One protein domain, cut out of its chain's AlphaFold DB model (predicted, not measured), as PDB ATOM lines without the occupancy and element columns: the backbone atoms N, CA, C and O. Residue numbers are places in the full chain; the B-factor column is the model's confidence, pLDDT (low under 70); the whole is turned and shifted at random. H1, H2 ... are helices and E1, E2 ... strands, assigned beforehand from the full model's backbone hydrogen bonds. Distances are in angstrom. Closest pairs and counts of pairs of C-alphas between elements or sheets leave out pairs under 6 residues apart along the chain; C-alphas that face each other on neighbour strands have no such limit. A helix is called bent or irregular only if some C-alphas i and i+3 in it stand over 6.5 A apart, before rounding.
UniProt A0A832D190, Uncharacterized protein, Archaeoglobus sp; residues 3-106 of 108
ATOM      1  N   GLU A   3     -12.020  53.850  13.277       94.62
ATOM      2  CA  GLU A   3     -12.853  53.395  14.394       94.62
ATOM      3  C   GLU A   3     -13.977  52.509  13.849       94.62
ATOM      4  O   GLU A   3     -14.610  52.841  12.848       94.62
ATOM      5  N   TYR A   4     -14.177  51.373  14.503       94.38
ATOM      6  CA  TYR A   4     -15.223  50.394  14.250       94.38
ATOM      7  C   TYR A   4     -15.999  50.186  15.548       94.38
ATOM      8  O   TYR A   4     -15.457  50.374  16.640       94.38
ATOM      9  N   GLU A   5     -17.244  49.743  15.437       94.25
ATOM     10  CA  GLU A   5     -18.061  49.366  16.584       94.25
ATOM     11  C   GLU A   5     -18.575  47.939  16.409       94.25
ATOM     12  O   GLU A   5     -19.047  47.562  15.337       94.25
ATOM     13  N   TYR A   6     -18.477  47.140  17.469       95.44
ATOM     14  CA  TYR A   6     -19.040  45.797  17.503       95.44
ATOM     15  C   TYR A   6     -19.652  45.524  18.874       95.44
ATOM     16  O   TYR A   6     -18.953  45.569  19.886       95.44
ATOM     17  N   LEU A   7     -20.962  45.256  18.906       93.94
ATOM     18  CA  LEU A   7     -21.729  44.983  20.131       93.94
ATOM     19  C   LEU A   7     -21.480  46.022  21.247       93.94
ATOM     20  O   LEU A   7     -21.253  45.668  22.405       93.94
ATOM     21  N   GLY A   8     -21.475  47.311  20.886       91.81
ATOM     22  CA  GLY A   8     -21.262  48.423  21.819       91.81
ATOM     23  C   GLY A   8     -19.816  48.601  22.300       91.81
ATOM     24  O   GLY A   8     -19.579  49.330  23.262       91.81
ATOM     25  N   LYS A   9     -18.836  47.925  21.681       92.44
ATOM     26  CA  LYS A   9     -17.402  48.112  21.952       92.44
ATOM     27  C   LYS A   9     -16.736  48.837  20.794       92.44
ATOM     28  O   LYS A   9     -16.876  48.414  19.646       92.44
ATOM     29  N   LYS A  10     -15.959  49.880  21.098       95.31
ATOM     30  CA  LYS A  10     -15.141  50.567  20.098       95.31
ATOM     31  C   LYS A  10     -13.855  49.797  19.836       95.31
ATOM     32  O   LYS A  10     -13.136  49.407  20.759       95.31
ATOM     33  N   ILE A  11     -13.545  49.620  18.559       96.44
ATOM     34  CA  ILE A  11     -12.293  49.051  18.076       96.44
ATOM     35  C   ILE A  11     -11.595  50.104  17.235       96.44
ATOM     36  O   ILE A  11     -12.134  50.587  16.243       96.44
ATOM     37  N   ARG A  12     -10.371  50.459  17.611       97.00
ATOM     38  CA  ARG A  12      -9.532  51.377  16.840       97.00
ATOM     39  C   ARG A  12      -8.447  50.602  16.121       97.00
ATOM     40  O   ARG A  12      -7.757  49.785  16.727       97.00
ATOM     41  N   VAL A  13      -8.274  50.898  14.843       97.00
ATOM     42  CA  VAL A  13      -7.299  50.240  13.972       97.00
ATOM     43  C   VAL A  13      -6.312  51.279  13.461       97.00
ATOM     44  O   VAL A  13      -6.688  52.362  12.992       97.00
ATOM     45  N   LYS A  14      -5.022  50.980  13.598       96.44
ATOM     46  CA  LYS A  14      -3.931  51.831  13.129       96.44
ATOM     47  C   LYS A  14      -3.024  51.035  12.202       96.44
ATOM     48  O   LYS A  14      -2.576  49.954  12.571       96.44
ATOM     49  N   ASP A  15      -2.710  51.609  11.047       95.81
ATOM     50  CA  ASP A  15      -1.676  51.076  10.165       95.81
ATOM     51  C   ASP A  15      -0.309  51.200  10.837       95.81
ATOM     52  O   ASP A  15       0.062  52.274  11.322       95.81
ATOM     53  N   LEU A  16       0.427  50.095  10.865       94.38
ATOM     54  CA  LEU A  16       1.839  50.074  11.232       94.38
ATOM     55  C   LEU A  16       2.716  50.097   9.981       94.38
ATOM     56  O   LEU A  16       3.713  50.809   9.945       94.38
ATOM     57  N   GLU A  17       2.324  49.338   8.957       95.19
ATOM     58  CA  GLU A  17       3.056  49.206   7.700       95.19
ATOM     59  C   GLU A  17       2.089  48.865   6.563       95.19
ATOM     60  O   GLU A  17       1.162  48.076   6.747       95.19
ATOM     61  N   ILE A  18       2.322  49.440   5.383       94.56
ATOM     62  CA  ILE A  18       1.595  49.110   4.155       94.56
ATOM     63  C   ILE A  18       2.633  48.689   3.120       94.56
ATOM     64  O   ILE A  18       3.440  49.504   2.676       94.56
ATOM     65  N   GLY A  19       2.613  47.411   2.756       91.75
ATOM     66  CA  GLY A  19       3.483  46.836   1.740       91.75
ATOM     67  C   GLY A  19       2.728  46.496   0.458       91.75
ATOM     68  O   GLY A  19       1.503  46.604   0.368       91.75
ATOM     69  N   LYS A  20       3.461  46.049  -0.568       90.44
ATOM     70  CA  LYS A  20       2.843  45.533  -1.797       90.44
ATOM     71  C   LYS A  20       2.150  44.204  -1.490       90.44
ATOM     72  O   LYS A  20       2.823  43.197  -1.307       90.44
ATOM     73  N   GLY A  21       0.819  44.224  -1.435       92.06
ATOM     74  CA  GLY A  21      -0.006  43.034  -1.202       92.06
ATOM     75  C   GLY A  21      -0.216  42.663   0.267       92.06
ATOM     76  O   GLY A  21      -0.760  41.601   0.529       92.06
ATOM     77  N   TYR A  22       0.194  43.507   1.223       95.94
ATOM     78  CA  TYR A  22      -0.109  43.281   2.638       95.94
ATOM     79  C   TYR A  22      -0.221  44.583   3.438       95.94
ATOM     80  O   TYR A  22       0.330  45.622   3.066       95.94
ATOM     81  N   LYS A  23      -0.892  44.508   4.589       96.81
ATOM     82  CA  LYS A  23      -0.929  45.559   5.610       96.81
ATOM     83  C   LYS A  23      -0.657  44.965   6.982       96.81
ATOM     84  O   LYS A  23      -1.227  43.938   7.343       96.81
ATOM     85  N   THR A  24       0.183  45.627   7.765       97.19
ATOM     86  CA  THR A  24       0.340  45.335   9.191       97.19
ATOM     87  C   THR A  24      -0.478  46.347   9.979       97.19
ATOM     88  O   THR A  24      -0.276  47.555   9.848       97.19
ATOM     89  N   LEU A  25      -1.392  45.857  10.810       96.62
ATOM     90  CA  LEU A  25      -2.337  46.654  11.582       96.62
ATOM     91  C   LEU A  25      -2.127  46.428  13.078       96.62
ATOM     92  O   LEU A  25      -1.783  45.333  13.520       96.62
ATOM     93  N   VAL A  26      -2.395  47.458  13.870       96.62
ATOM     94  CA  VAL A  26      -2.457  47.385  15.331       96.62
ATOM     95  C   VAL A  26      -3.885  47.681  15.767       96.62
ATOM     96  O   VAL A  26      -4.460  48.703  15.385       96.62
ATOM     97  N   LEU A  27      -4.454  46.770  16.556       97.12
ATOM     98  CA  LEU A  27      -5.840  46.815  17.006       97.12
ATOM     99  C   LEU A  27      -5.890  47.187  18.485       97.12
ATOM    100  O   LEU A  27      -5.263  46.549  19.336       97.12
ATOM    101  N   TYR A  28      -6.697  48.192  18.793       96.12
ATOM    102  CA  TYR A  28      -7.015  48.636  20.140       96.12
ATOM    103  C   TYR A  28      -8.490  48.342  20.391       96.12
ATOM    104  O   TYR A  28      -9.345  48.825  19.655       96.12
ATOM    105  N   PHE A  29      -8.783  47.557  21.419       95.25
ATOM    106  CA  PHE A  29     -10.151  47.287  21.855       95.25
ATOM    107  C   PHE A  29     -10.440  48.104  23.103       95.25
ATOM    108  O   PHE A  29      -9.612  48.159  24.014       95.25
ATOM    109  N   GLU A  30     -11.609  48.728  23.153       91.62
ATOM    110  CA  GLU A  30     -12.074  49.405  24.352       91.62
ATOM    111  C   GLU A  30     -12.435  48.381  25.436       91.62
ATOM    112  O   GLU A  30     -13.422  47.648  25.340       91.62
ATOM    113  N   LEU A  31     -11.607  48.340  26.480       91.75
ATOM    114  CA  LEU A  31     -11.752  47.457  27.631       91.75
ATOM    115  C   LEU A  31     -11.884  48.317  28.902       91.75
ATOM    116  O   LEU A  31     -10.873  48.803  29.413       91.75
ATOM    117  N   PRO A  32     -13.104  48.562  29.411       87.44
ATOM    118  CA  PRO A  32     -13.289  49.369  30.614       87.44
ATOM    119  C   PRO A  32     -12.738  48.646  31.848       87.44
ATOM    120  O   PRO A  32     -12.898  47.433  31.982       87.44
ATOM    121  N   ASN A  33     -12.141  49.402  32.774       90.38
ATOM    122  CA  ASN A  33     -11.580  48.900  34.040       90.38
ATOM    123  C   ASN A  33     -10.439  47.883  33.865       90.38
ATOM    124  O   ASN A  33     -10.257  46.981  34.682       90.38
ATOM    125  N   VAL A  34      -9.660  48.035  32.795       93.12
ATOM    126  CA  VAL A  34      -8.556  47.141  32.459       93.12
ATOM    127  C   VAL A  34      -7.224  47.887  32.450       93.12
ATOM    128  O   VAL A  34      -7.112  48.991  31.923       93.12
ATOM    129  N   GLN A  35      -6.189  47.261  33.009       92.62
ATOM    130  CA  GLN A  35      -4.815  47.759  33.001       92.62
ATOM    131  C   GLN A  35      -3.973  46.979  31.989       92.62
ATOM    132  O   GLN A  35      -3.895  45.752  32.047       92.62
ATOM    133  N   HIS A  36      -3.308  47.691  31.079       92.88
ATOM    134  CA  HIS A  36      -2.332  47.119  30.151       92.88
ATOM    135  C   HIS A  36      -0.925  47.282  30.735       92.88
ATOM    136  O   HIS A  36      -0.551  48.378  31.144       92.88
ATOM    137  N   PHE A  37      -0.132  46.212  30.755       89.31
ATOM    138  CA  PHE A  37       1.265  46.253  31.196       89.31
ATOM    139  C   PHE A  37       2.076  45.241  30.392       89.31
ATOM    140  O   PHE A  37       1.850  44.031  30.452       89.31
ATOM    141  N   GLY A  38       3.006  45.752  29.585       89.88
ATOM    142  CA  GLY A  38       3.794  44.939  28.668       89.88
ATOM    143  C   GLY A  38       2.916  44.081  27.750       89.88
ATOM    144  O   GLY A  38       2.053  44.573  27.013       89.88
ATOM    145  N   TYR A  39       3.127  42.768  27.825       93.88
ATOM    146  CA  TYR A  39       2.405  41.765  27.042       93.88
ATOM    147  C   TYR A  39       1.153  41.219  27.734       93.88
ATOM    148  O   TYR A  39       0.587  40.234  27.260       93.88
ATOM    149  N   SER A  40       0.704  41.853  28.814       94.62
ATOM    150  CA  SER A  40      -0.403  41.374  29.632       94.62
ATOM    151  C   SER A  40      -1.468  42.439  29.855       94.62
ATOM    152  O   SER A  40      -1.280  43.638  29.621       94.62
ATOM    153  N   ILE A  41      -2.624  41.944  30.269       95.06
ATOM    154  CA  ILE A  41      -3.833  42.686  30.571       95.06
ATOM    155  C   ILE A  41      -4.327  42.203  31.934       95.06
ATOM    156  O   ILE A  41      -4.388  40.997  32.164       95.06
ATOM    157  N   LYS A  42      -4.670  43.124  32.835       94.75
ATOM    158  CA  LYS A  42      -5.236  42.812  34.153       94.75
ATOM    159  C   LYS A  42      -6.590  43.473  34.296       94.75
ATOM    160  O   LYS A  42      -6.723  44.671  34.051       94.75
ATOM    161  N   LYS A  43      -7.559  42.686  34.738       94.31
ATOM    162  CA  LYS A  43      -8.886  43.139  35.137       94.31
ATOM    163  C   LYS A  43      -9.203  42.473  36.465       94.31
ATOM    164  O   LYS A  43      -9.150  41.247  36.554       94.31
ATOM    165  N   ASP A  44      -9.460  43.271  37.492       90.81
ATOM    166  CA  ASP A  44      -9.656  42.785  38.859       90.81
ATOM    167  C   ASP A  44      -8.493  41.867  39.305       90.81
ATOM    168  O   ASP A  44      -7.337  42.300  39.368       90.81
ATOM    169  N   ASN A  45      -8.780  40.585  39.555       89.94
ATOM    170  CA  ASN A  45      -7.806  39.563  39.957       89.94
ATOM    171  C   ASN A  45      -7.333  38.664  38.801       89.94
ATOM    172  O   ASN A  45      -6.573  37.724  39.030       89.94
ATOM    173  N   ILE A  46      -7.766  38.932  37.567       92.12
ATOM    174  CA  ILE A  46      -7.444  38.121  36.391       92.12
ATOM    175  C   ILE A  46      -6.311  38.789  35.617       92.12
ATOM    176  O   ILE A  46      -6.393  39.970  35.274       92.12
ATOM    177  N   VAL A  47      -5.266  38.019  35.309       95.38
ATOM    178  CA  VAL A  47      -4.176  38.428  34.419       95.38
ATOM    179  C   VAL A  47      -4.198  37.552  33.177       95.38
ATOM    180  O   VAL A  47      -4.126  36.331  33.268       95.38
ATOM    181  N   VAL A  48      -4.273  38.190  32.014       95.62
ATOM    182  CA  VAL A  48      -4.295  37.545  30.703       95.62
ATOM    183  C   VAL A  48      -3.099  38.015  29.895       95.62
ATOM    184  O   VAL A  48      -2.910  39.216  29.698       95.62
ATOM    185  N   ALA A  49      -2.320  37.083  29.356       95.75
ATOM    186  CA  ALA A  49      -1.298  37.421  28.376       95.75
ATOM    187  C   ALA A  49      -1.942  37.677  27.002       95.75
ATOM    188  O   ALA A  49      -2.677  36.841  26.472       95.75
ATOM    189  N   LYS A  50      -1.605  38.802  26.360       95.31
ATOM    190  CA  LYS A  50      -2.037  39.140  24.987       95.31
ATOM    191  C   LYS A  50      -1.616  38.064  23.979       95.31
ATOM    192  O   LYS A  50      -2.299  37.840  22.984       95.31
ATOM    193  N   GLY A  51      -0.513  37.364  24.260       95.62
ATOM    194  CA  GLY A  51      -0.045  36.226  23.469       95.62
ATOM    195  C   GLY A  51      -1.024  35.046  23.436       95.62
ATOM    196  O   GLY A  51      -1.122  34.385  22.406       95.62
ATOM    197  N   GLU A  52      -1.792  34.808  24.504       95.31
ATOM    198  CA  GLU A  52      -2.823  33.761  24.508       95.31
ATOM    199  C   GLU A  52      -3.996  34.117  23.600       95.31
ATOM    200  O   GLU A  52      -4.464  33.266  22.849       95.31
ATOM    201  N   ILE A  53      -4.426  35.383  23.634       95.75
ATOM    202  CA  ILE A  53      -5.472  35.904  22.745       95.75
ATOM    203  C   ILE A  53      -5.004  35.763  21.294       95.75
ATOM    204  O   ILE A  53      -5.717  35.221  20.455       95.75
ATOM    205  N   ALA A  54      -3.765  36.176  21.001       96.25
ATOM    206  CA  ALA A  54      -3.181  36.021  19.674       96.25
ATOM    207  C   ALA A  54      -3.143  34.551  19.221       96.25
ATOM    208  O   ALA A  54      -3.497  34.265  18.079       96.25
ATOM    209  N   ARG A  55      -2.752  33.616  20.101       95.44
ATOM    210  CA  ARG A  55      -2.730  32.176  19.800       95.44
ATOM    211  C   ARG A  55      -4.119  31.655  19.426       95.44
ATOM    212  O   ARG A  55      -4.254  31.060  18.363       95.44
ATOM    213  N   ALA A  56      -5.135  31.942  20.241       95.38
ATOM    214  CA  ALA A  56      -6.508  31.483  20.013       95.38
ATOM    215  C   ALA A  56      -7.095  31.972  18.674       95.38
ATOM    216  O   ALA A  56      -7.908  31.287  18.055       95.38
ATOM    217  N   LEU A  57      -6.675  33.153  18.207       95.81
ATOM    218  CA  LEU A  57      -7.127  33.724  16.935       95.81
ATOM    219  C   LEU A  57      -6.419  33.121  15.719       95.81
ATOM    220  O   LEU A  57      -7.061  32.950  14.685       95.81
ATOM    221  N   ARG A  58      -5.135  32.749  15.828       93.44
ATOM    222  CA  ARG A  58      -4.425  32.035  14.744       93.44
ATOM    223  C   ARG A  58      -5.103  30.712  14.404       93.44
ATOM    224  O   ARG A  58      -5.193  30.348  13.241       93.44
ATOM    225  N   GLU A  59      -5.628  30.030  15.415       93.12
ATOM    226  CA  GLU A  59      -6.312  28.741  15.270       93.12
ATOM    227  C   GLU A  59      -7.660  28.848  14.525       93.12
ATOM    228  O   GLU A  59      -8.266  27.828  14.202       93.12
ATOM    229  N   LYS A  60      -8.146  30.064  14.222       92.06
ATOM    230  CA  LYS A  60      -9.406  30.287  13.492       92.06
ATOM    231  C   LYS A  60      -9.283  30.214  11.969       92.06
ATOM    232  O   LYS A  60     -10.317  30.231  11.315       92.06
ATOM    233  N   ASN A  61      -8.071  30.109  11.411       89.38
ATOM    234  CA  ASN A  61      -7.828  29.981   9.962       89.38
ATOM    235  C   ASN A  61      -8.613  31.004   9.113       89.38
ATOM    236  O   ASN A  61      -9.253  30.661   8.119       89.38
ATOM    237  N   ILE A  62      -8.595  32.273   9.529       94.75
ATOM    238  CA  ILE A  62      -9.309  33.350   8.837       94.75
ATOM    239  C   ILE A  62      -8.582  33.659   7.528       94.75
ATOM    240  O   ILE A  62      -7.394  33.981   7.530       94.75
ATOM    241  N   HIS A  63      -9.299  33.573   6.409       95.25
ATOM    242  CA  HIS A  63      -8.740  33.926   5.106       95.25
ATOM    243  C   HIS A  63      -8.280  35.391   5.083       95.25
ATOM    244  O   HIS A  63      -8.935  36.253   5.670       95.25
ATOM    245  N   GLY A  64      -7.121  35.644   4.471       94.50
ATOM    246  CA  GLY A  64      -6.502  36.968   4.433       94.50
ATOM    247  C   GLY A  64      -5.784  37.404   5.714       94.50
ATOM    248  O   GLY A  64      -5.185  38.476   5.711       94.50
ATOM    249  N   LEU A  65      -5.797  36.606   6.793       96.75
ATOM    250  CA  LEU A  65      -5.074  36.872   8.041       96.75
ATOM    251  C   LEU A  65      -3.803  36.012   8.127       96.75
ATOM    252  O   LEU A  65      -3.854  34.849   8.517       96.75
ATOM    253  N   GLU A  66      -2.650  36.587   7.793       94.44
ATOM    254  CA  GLU A  66      -1.380  35.848   7.771       94.44
ATOM    255  C   GLU A  66      -0.735  35.715   9.150       94.44
ATOM    256  O   GLU A  66      -0.171  34.678   9.497       94.44
ATOM    257  N   VAL A  67      -0.771  36.792   9.938       94.50
ATOM    258  CA  VAL A  67      -0.090  36.857  11.235       94.50
ATOM    259  C   VAL A  67      -1.010  37.486  12.261       94.50
ATOM    260  O   VAL A  67      -1.647  38.503  12.002       94.50
ATOM    261  N   VAL A  68      -1.006  36.918  13.463       96.50
ATOM    262  CA  VAL A  68      -1.558  37.536  14.673       96.50
ATOM    263  C   VAL A  68      -0.486  37.465  15.744       96.50
ATOM    264  O   VAL A  68       0.041  36.389  16.014       96.50
ATOM    265  N   SER A  69      -0.134  38.571  16.378       96.00
ATOM    266  CA  SER A  69       0.885  38.607  17.424       96.00
ATOM    267  C   SER A  69       0.455  39.508  18.577       96.00
ATOM    268  O   SER A  69      -0.379  40.402  18.399       96.00
ATOM    269  N   PRO A  70       1.028  39.310  19.779       94.31
ATOM    270  CA  PRO A  70       0.980  40.361  20.777       94.31
ATOM    271  C   PRO A  70       1.588  41.647  20.179       94.31
ATOM    272  O   PRO A  70       2.534  41.569  19.386       94.31
ATOM    273  N   PRO A  71       1.048  42.823  20.520       92.94
ATOM    274  CA  PRO A  71       1.580  44.097  20.064       92.94
ATOM    275  C   PRO A  71       2.857  44.462  20.841       92.94
ATOM    276  O   PRO A  71       3.173  43.816  21.847       92.94
ATOM    277  N   PRO A  72       3.580  45.521  20.431       88.75
ATOM    278  CA  PRO A  72       4.720  46.031  21.186       88.75
ATOM    279  C   PRO A  72       4.360  46.336  22.650       88.75
ATOM    280  O   PRO A  72       3.276  46.849  22.947       88.75
ATOM    281  N   ALA A  73       5.285  46.027  23.567       88.12
ATOM    282  CA  ALA A  73       5.066  46.075  25.018       88.12
ATOM    283  C   ALA A  73       4.725  47.477  25.555       88.12
ATOM    284  O   ALA A  73       4.043  47.609  26.568       88.12
ATOM    285  N   ASN A  74       5.174  48.524  24.867       88.56
ATOM    286  CA  ASN A  74       4.953  49.926  25.217       88.56
ATOM    287  C   ASN A  74       3.614  50.481  24.690       88.56
ATOM    288  O   ASN A  74       3.475  51.691  24.515       88.56
ATOM    289  N   THR A  75       2.634  49.616  24.401       89.38
ATOM    290  CA  THR A  75       1.341  50.023  23.843       89.38
ATOM    291  C   THR A  75       0.155  49.418  24.594       89.38
ATOM    292  O   THR A  75       0.180  48.272  25.055       89.38
ATOM    293  N   ASN A  76      -0.954  50.162  24.608       91.75
ATOM    294  CA  ASN A  76      -2.254  49.668  25.076       91.75
ATOM    295  C   ASN A  76      -3.016  48.900  23.984       91.75
ATOM    296  O   ASN A  76      -4.203  48.629  24.127       91.75
ATOM    297  N   ALA A  77      -2.358  48.551  22.878       95.06
ATOM    298  CA  ALA A  77      -2.979  47.715  21.867       95.06
ATOM    299  C   ALA A  77      -3.264  46.319  22.434       95.06
ATOM    300  O   ALA A  77      -2.580  45.841  23.354       95.06
ATOM    301  N   LEU A  78      -4.271  45.669  21.858       95.88
ATOM    302  CA  LEU A  78      -4.618  44.287  22.156       95.88
ATOM    303  C   LEU A  78      -3.814  43.329  21.274       95.88
ATOM    304  O   LEU A  78      -3.261  42.358  21.784       95.88
ATOM    305  N   LEU A  79      -3.732  43.622  19.972       96.94
ATOM    306  CA  LEU A  79      -3.142  42.749  18.955       96.94
ATOM    307  C   LEU A  79      -2.410  43.555  17.886       96.94
ATOM    308  O   LEU A  79      -2.773  44.693  17.585       96.94
ATOM    309  N   GLN A  80      -1.431  42.910  17.268       97.38
ATOM    310  CA  GLN A  80      -0.891  43.288  15.972       97.38
ATOM    311  C   GLN A  80      -1.216  42.168  14.982       97.38
ATOM    312  O   GLN A  80      -1.079  40.990  15.316       97.38
ATOM    313  N   ILE A  81      -1.663  42.518  13.781       97.56
ATOM    314  CA  ILE A  81      -1.991  41.554  12.731       97.56
ATOM    315  C   ILE A  81      -1.324  41.925  11.415       97.56
ATOM    316  O   ILE A  81      -1.064  43.100  11.164       97.56
ATOM    317  N   ARG A  82      -1.083  40.930  10.564       97.44
ATOM    318  CA  ARG A  82      -0.768  41.129   9.147       97.44
ATOM    319  C   ARG A  82      -1.889  40.541   8.311       97.44
ATOM    320  O   ARG A  82      -2.282  39.398   8.544       97.44
ATOM    321  N   ILE A  83      -2.359  41.323   7.350       97.62
ATOM    322  CA  ILE A  83      -3.416  40.940   6.422       97.62
ATOM    323  C   ILE A  83      -2.949  41.083   4.974       97.62
ATOM    324  O   ILE A  83      -2.131  41.956   4.684       97.62
ATOM    325  N   THR A  84      -3.480  40.254   4.080       97.06
ATOM    326  CA  THR A  84      -3.217  40.293   2.626       97.06
ATOM    327  C   THR A  84      -4.440  40.640   1.790       97.06
ATOM    328  O   THR A  84      -4.305  41.007   0.625       97.06
ATOM    329  N   GLU A  85      -5.624  40.572   2.390       95.44
ATOM    330  CA  GLU A  85      -6.886  40.958   1.763       95.44
ATOM    331  C   GLU A  85      -7.323  42.370   2.174       95.44
ATOM    332  O   GLU A  85      -6.597  43.117   2.842       95.44
ATOM    333  N   GLU A  86      -8.522  42.753   1.739       94.81
ATOM    334  CA  GLU A  86      -9.153  44.005   2.131       94.81
ATOM    335  C   GLU A  86      -9.364  44.042   3.658       94.81
ATOM    336  O   GLU A  86      -9.779  43.066   4.287       94.81
ATOM    337  N   GLU A  87      -9.050  45.184   4.273       94.50
ATOM    338  CA  GLU A  87      -9.056  45.342   5.727       94.50
ATOM    339  C   GLU A  87     -10.437  45.085   6.323       94.50
ATOM    340  O   GLU A  87     -10.550  44.375   7.321       94.50
ATOM    341  N   LYS A  88     -11.489  45.635   5.718       94.38
ATOM    342  CA  LYS A  88     -12.862  45.476   6.188       94.38
ATOM    343  C   LYS A  88     -13.278  44.010   6.168       94.38
ATOM    344  O   LYS A  88     -13.803  43.538   7.170       94.38
ATOM    345  N   GLU A  89     -12.989  43.280   5.092       95.44
ATOM    346  CA  GLU A  89     -13.357  41.862   4.964       95.44
ATOM    347  C   GLU A  89     -12.678  40.981   6.020       95.44
ATOM    348  O   GLU A  89     -13.310  40.094   6.603       95.44
ATOM    349  N   VAL A  90     -11.395  41.231   6.307       96.69
ATOM    350  CA  VAL A  90     -10.676  40.494   7.356       96.69
ATOM    351  C   VAL A  90     -11.181  40.888   8.742       96.69
ATOM    352  O   VAL A  90     -11.406  40.017   9.585       96.69
ATOM    353  N   LEU A  91     -11.395  42.183   8.999       96.19
ATOM    354  CA  LEU A  91     -11.875  42.672  10.293       96.19
ATOM    355  C   LEU A  91     -13.301  42.201  10.610       96.19
ATOM    356  O   LEU A  91     -13.557  41.837  11.756       96.19
ATOM    357  N   GLU A  92     -14.201  42.139   9.626       96.00
ATOM    358  CA  GLU A  92     -15.566  41.612   9.794       96.00
ATOM    359  C   GLU A  92     -15.570  40.152  10.270       96.00
ATOM    360  O   GLU A  92     -16.395  39.773  11.102       96.00
ATOM    361  N   LYS A  93     -14.609  39.343   9.807       96.38
ATOM    362  CA  LYS A  93     -14.428  37.950  10.246       96.38
ATOM    363  C   LYS A  93     -13.696  37.865  11.591       96.38
ATOM    364  O   LYS A  93     -14.047  37.052  12.440       96.38
ATOM    365  N   LEU A  94     -12.680  38.702  11.805       97.12
ATOM    366  CA  LEU A  94     -11.784  38.632  12.963       97.12
ATOM    367  C   LEU A  94     -12.388  39.214  14.251       97.12
ATOM    368  O   LEU A  94     -12.233  38.617  15.319       97.12
ATOM    369  N   ILE A  95     -13.071  40.360  14.182       96.94
ATOM    370  CA  ILE A  95     -13.611  41.062  15.359       96.94
ATOM    371  C   ILE A  95     -14.552  40.175  16.199       96.94
ATOM    372  O   ILE A  95     -14.365  40.148  17.421       96.94
ATOM    373  N   PRO A  96     -15.490  39.393  15.619       97.12
ATOM    374  CA  PRO A  96     -16.316  38.457  16.383       97.12
ATOM    375  C   PRO A  96     -15.500  37.442  17.194       97.12
ATOM    376  O   PRO A  96     -15.827  37.147  18.345       97.12
ATOM    377  N   HIS A  97     -14.406  36.923  16.628       97.00
ATOM    378  CA  HIS A  97     -13.529  35.987  17.331       97.00
ATOM    379  C   HIS A  97     -12.754  36.663  18.462       97.00
ATOM    380  O   HIS A  97     -12.639  36.080  19.540       97.00
ATOM    381  N   ILE A  98     -12.279  37.897  18.255       96.88
ATOM    382  CA  ILE A  98     -11.631  38.677  19.317       96.88
ATOM    383  C   ILE A  98     -12.615  38.927  20.462       96.88
ATOM    384  O   ILE A  98     -12.278  38.686  21.618       96.88
ATOM    385  N   TYR A  99     -13.836  39.366  20.150       96.69
ATOM    386  CA  TYR A  99     -14.875  39.616  21.146       96.69
ATOM    387  C   TYR A  99     -15.173  38.363  21.980       96.69
ATOM    388  O   TYR A  99     -15.182  38.424  23.209       96.69
ATOM    389  N   ASN A 100     -15.356  37.213  21.325       96.38
ATOM    390  CA  ASN A 100     -15.603  35.949  22.016       96.38
ATOM    391  C   ASN A 100     -14.435  35.547  22.925       96.38
ATOM    392  O   ASN A 100     -14.670  35.116  24.051       96.38
ATOM    393  N   GLU A 101     -13.190  35.735  22.486       96.44
ATOM    394  CA  GLU A 101     -12.019  35.427  23.314       96.44
ATOM    395  C   GLU A 101     -11.921  36.352  24.534       96.44
ATOM    396  O   GLU A 101     -11.671  35.895  25.650       96.44
ATOM    397  N   LEU A 102     -12.184  37.650  24.353       95.31
ATOM    398  CA  LEU A 102     -12.236  38.614  25.453       95.31
ATOM    399  C   LEU A 102     -13.327  38.249  26.469       95.31
ATOM    400  O   LEU A 102     -13.074  38.293  27.673       95.31
ATOM    401  N   LYS A 103     -14.511  37.849  25.992       95.12
ATOM    402  CA  LYS A 103     -15.625  37.401  26.836       95.12
ATOM    403  C   LYS A 103     -15.278  36.120  27.598       95.12
ATOM    404  O   LYS A 103     -15.466  36.067  28.808       95.12
ATOM    405  N   ASN A 104     -14.707  35.117  26.928       95.06
ATOM    406  CA  ASN A 104     -14.305  33.846  27.548       95.06
ATOM    407  C   ASN A 104     -13.258  34.030  28.653       95.06
ATOM    408  O   ASN A 104     -13.212  33.257  29.606       95.06
ATOM    409  N   LYS A 105     -12.423  35.068  28.539       94.12
ATOM    410  CA  LYS A 105     -11.431  35.441  29.552       94.12
ATOM    411  C   LYS A 105     -11.944  36.461  30.582       94.12
ATOM    412  O   LYS A 105     -11.145  36.982  31.357       94.12
ATOM    413  N   ASN A 106     -13.248  36.757  30.600       93.25
ATOM    414  CA  ASN A 106     -13.907  37.732  31.483       93.25
ATOM    415  C   ASN A 106     -13.376  39.176  31.370       93.25
ATOM    416  O   ASN A 106     -13.523  39.987  32.290       93.25
TER     417      ASN A 106
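What this domain is: This is residues 3 to 106 of the 108 residues of an uncharacterized protein of Archaeoglobus sp (UniProt A0A832D190). A strongly twisted sheet of five strands, E1 E2 E3 E8 E7, curls round the long helix H2, and the shorter helix H1 lies over its edge strand E7. A small second sheet, E4 E5 E6, makes one end of the long axis, and the tip of the hairpin E2 and E3 makes the other end. The printed part has 104 residues with two named helices and eight named strands, in the order E1 E2 E3 E4 E5 E6 H1 E7 E8 H2; both sheets are antiparallel, in the orders E1 - E2 - E3 - E8 - E7 and E4 - E5 - E6, and the class is mixed, helices and strands. The whole is compact, with a radius of gyration of the C-alphas of 13.0 A, yet elongated in outline, with spans of 43 by 27 by 26 A.

Where its parts are: E1 is residues 3 to 6, 10.3 A from first to last C-alpha, and begins at C-alpha 3 at (-12.853, 53.395, 14.394). E2, residues 9 to 19, is the longest strand by residues at 29.1 A, and it bends by 56 degrees at residue 16. E3 is residues 22 to 29, 22.0 A. E4, residues 35 to 37, is 6.5 A; E5, residues 40 to 43, is 10.3 A; E6, residues 46 to 49, is 10.1 A. H1, residues 50 to 58, is 12.7 A long and begins at C-alpha 50 at (-2.037, 39.140, 24.987). E7 is residues 65 to 69, 11.2 A, and E8 is residues 79 to 83, 12.7 A. H2, residues 87 to 104, is 25.2 A long, has a kink of 35 degrees near residue 94, and ends at C-alpha 104 at (-14.305, 33.846, 27.548). H2 is neither bent nor irregular, but only just: C-alphas 93 and 96 are 6.4 A apart.

How they stand to each other: In the larger sheet, E1 E2 E3 form a meander, each strand the antiparallel neighbour of the one before. N 4 and O 11 of the hairpin E1 and E2 are 2.8 A apart, within hydrogen-bond range, as are N 14 and O 26 of the hairpin E2 and E3 at 2.9 A. E3 and E8 are antiparallel, with N 25 and O 81 at 2.8 A, and the hairpin E7 and E8 has N 69 and O 80 at 2.8 A. H1 and H2 are on one face of this sheet, which makes two layers, helices on one face of strands. The closest C-alphas of H2 and E1 are those of Tyr 6 and Ile 95, 7.5 A apart; H2 and E3 are near each other, with 9 pairs of C-alphas within 10 A. H1 lies over E7 at a height over the sheet of 7.3 A and runs along the strands, at 13 degrees to E7 on the local plane; their closest C-alphas are those of Ala 54 and Ser 69, 5.3 A apart. H1 and H2 touch at a steep tilt of 58 degrees, opposite ways, H2 with residues 94 to 102 alone; the closest C-alphas are those of Ile 53 and Glu 101, 6.6 A apart. E4 E5 E6 form a second meander, with N 35 and O 42 at 2.8 A in the hairpin E4 and E5, and N 41 and O 48 at 2.8 A in the hairpin E5 and E6. H1 is only just on this small sheet, with 5 pairs of C-alphas within 10 A. H2 is not on it, and E3 and E4 are apart. Every O i to N i+4 pair is within hydrogen-bond range in H1, and 11 of 14 are in H2.

The domain as a whole: The two C-alphas farthest apart are those of Lys 20 and Asn 45, 43.5 A. The printed part has no cut, and no link is long; H1 to E7 and E7 to E8 are short links, and the others are tight. The mean pLDDT of the printed part is 94.5, and no printed residue is under 70.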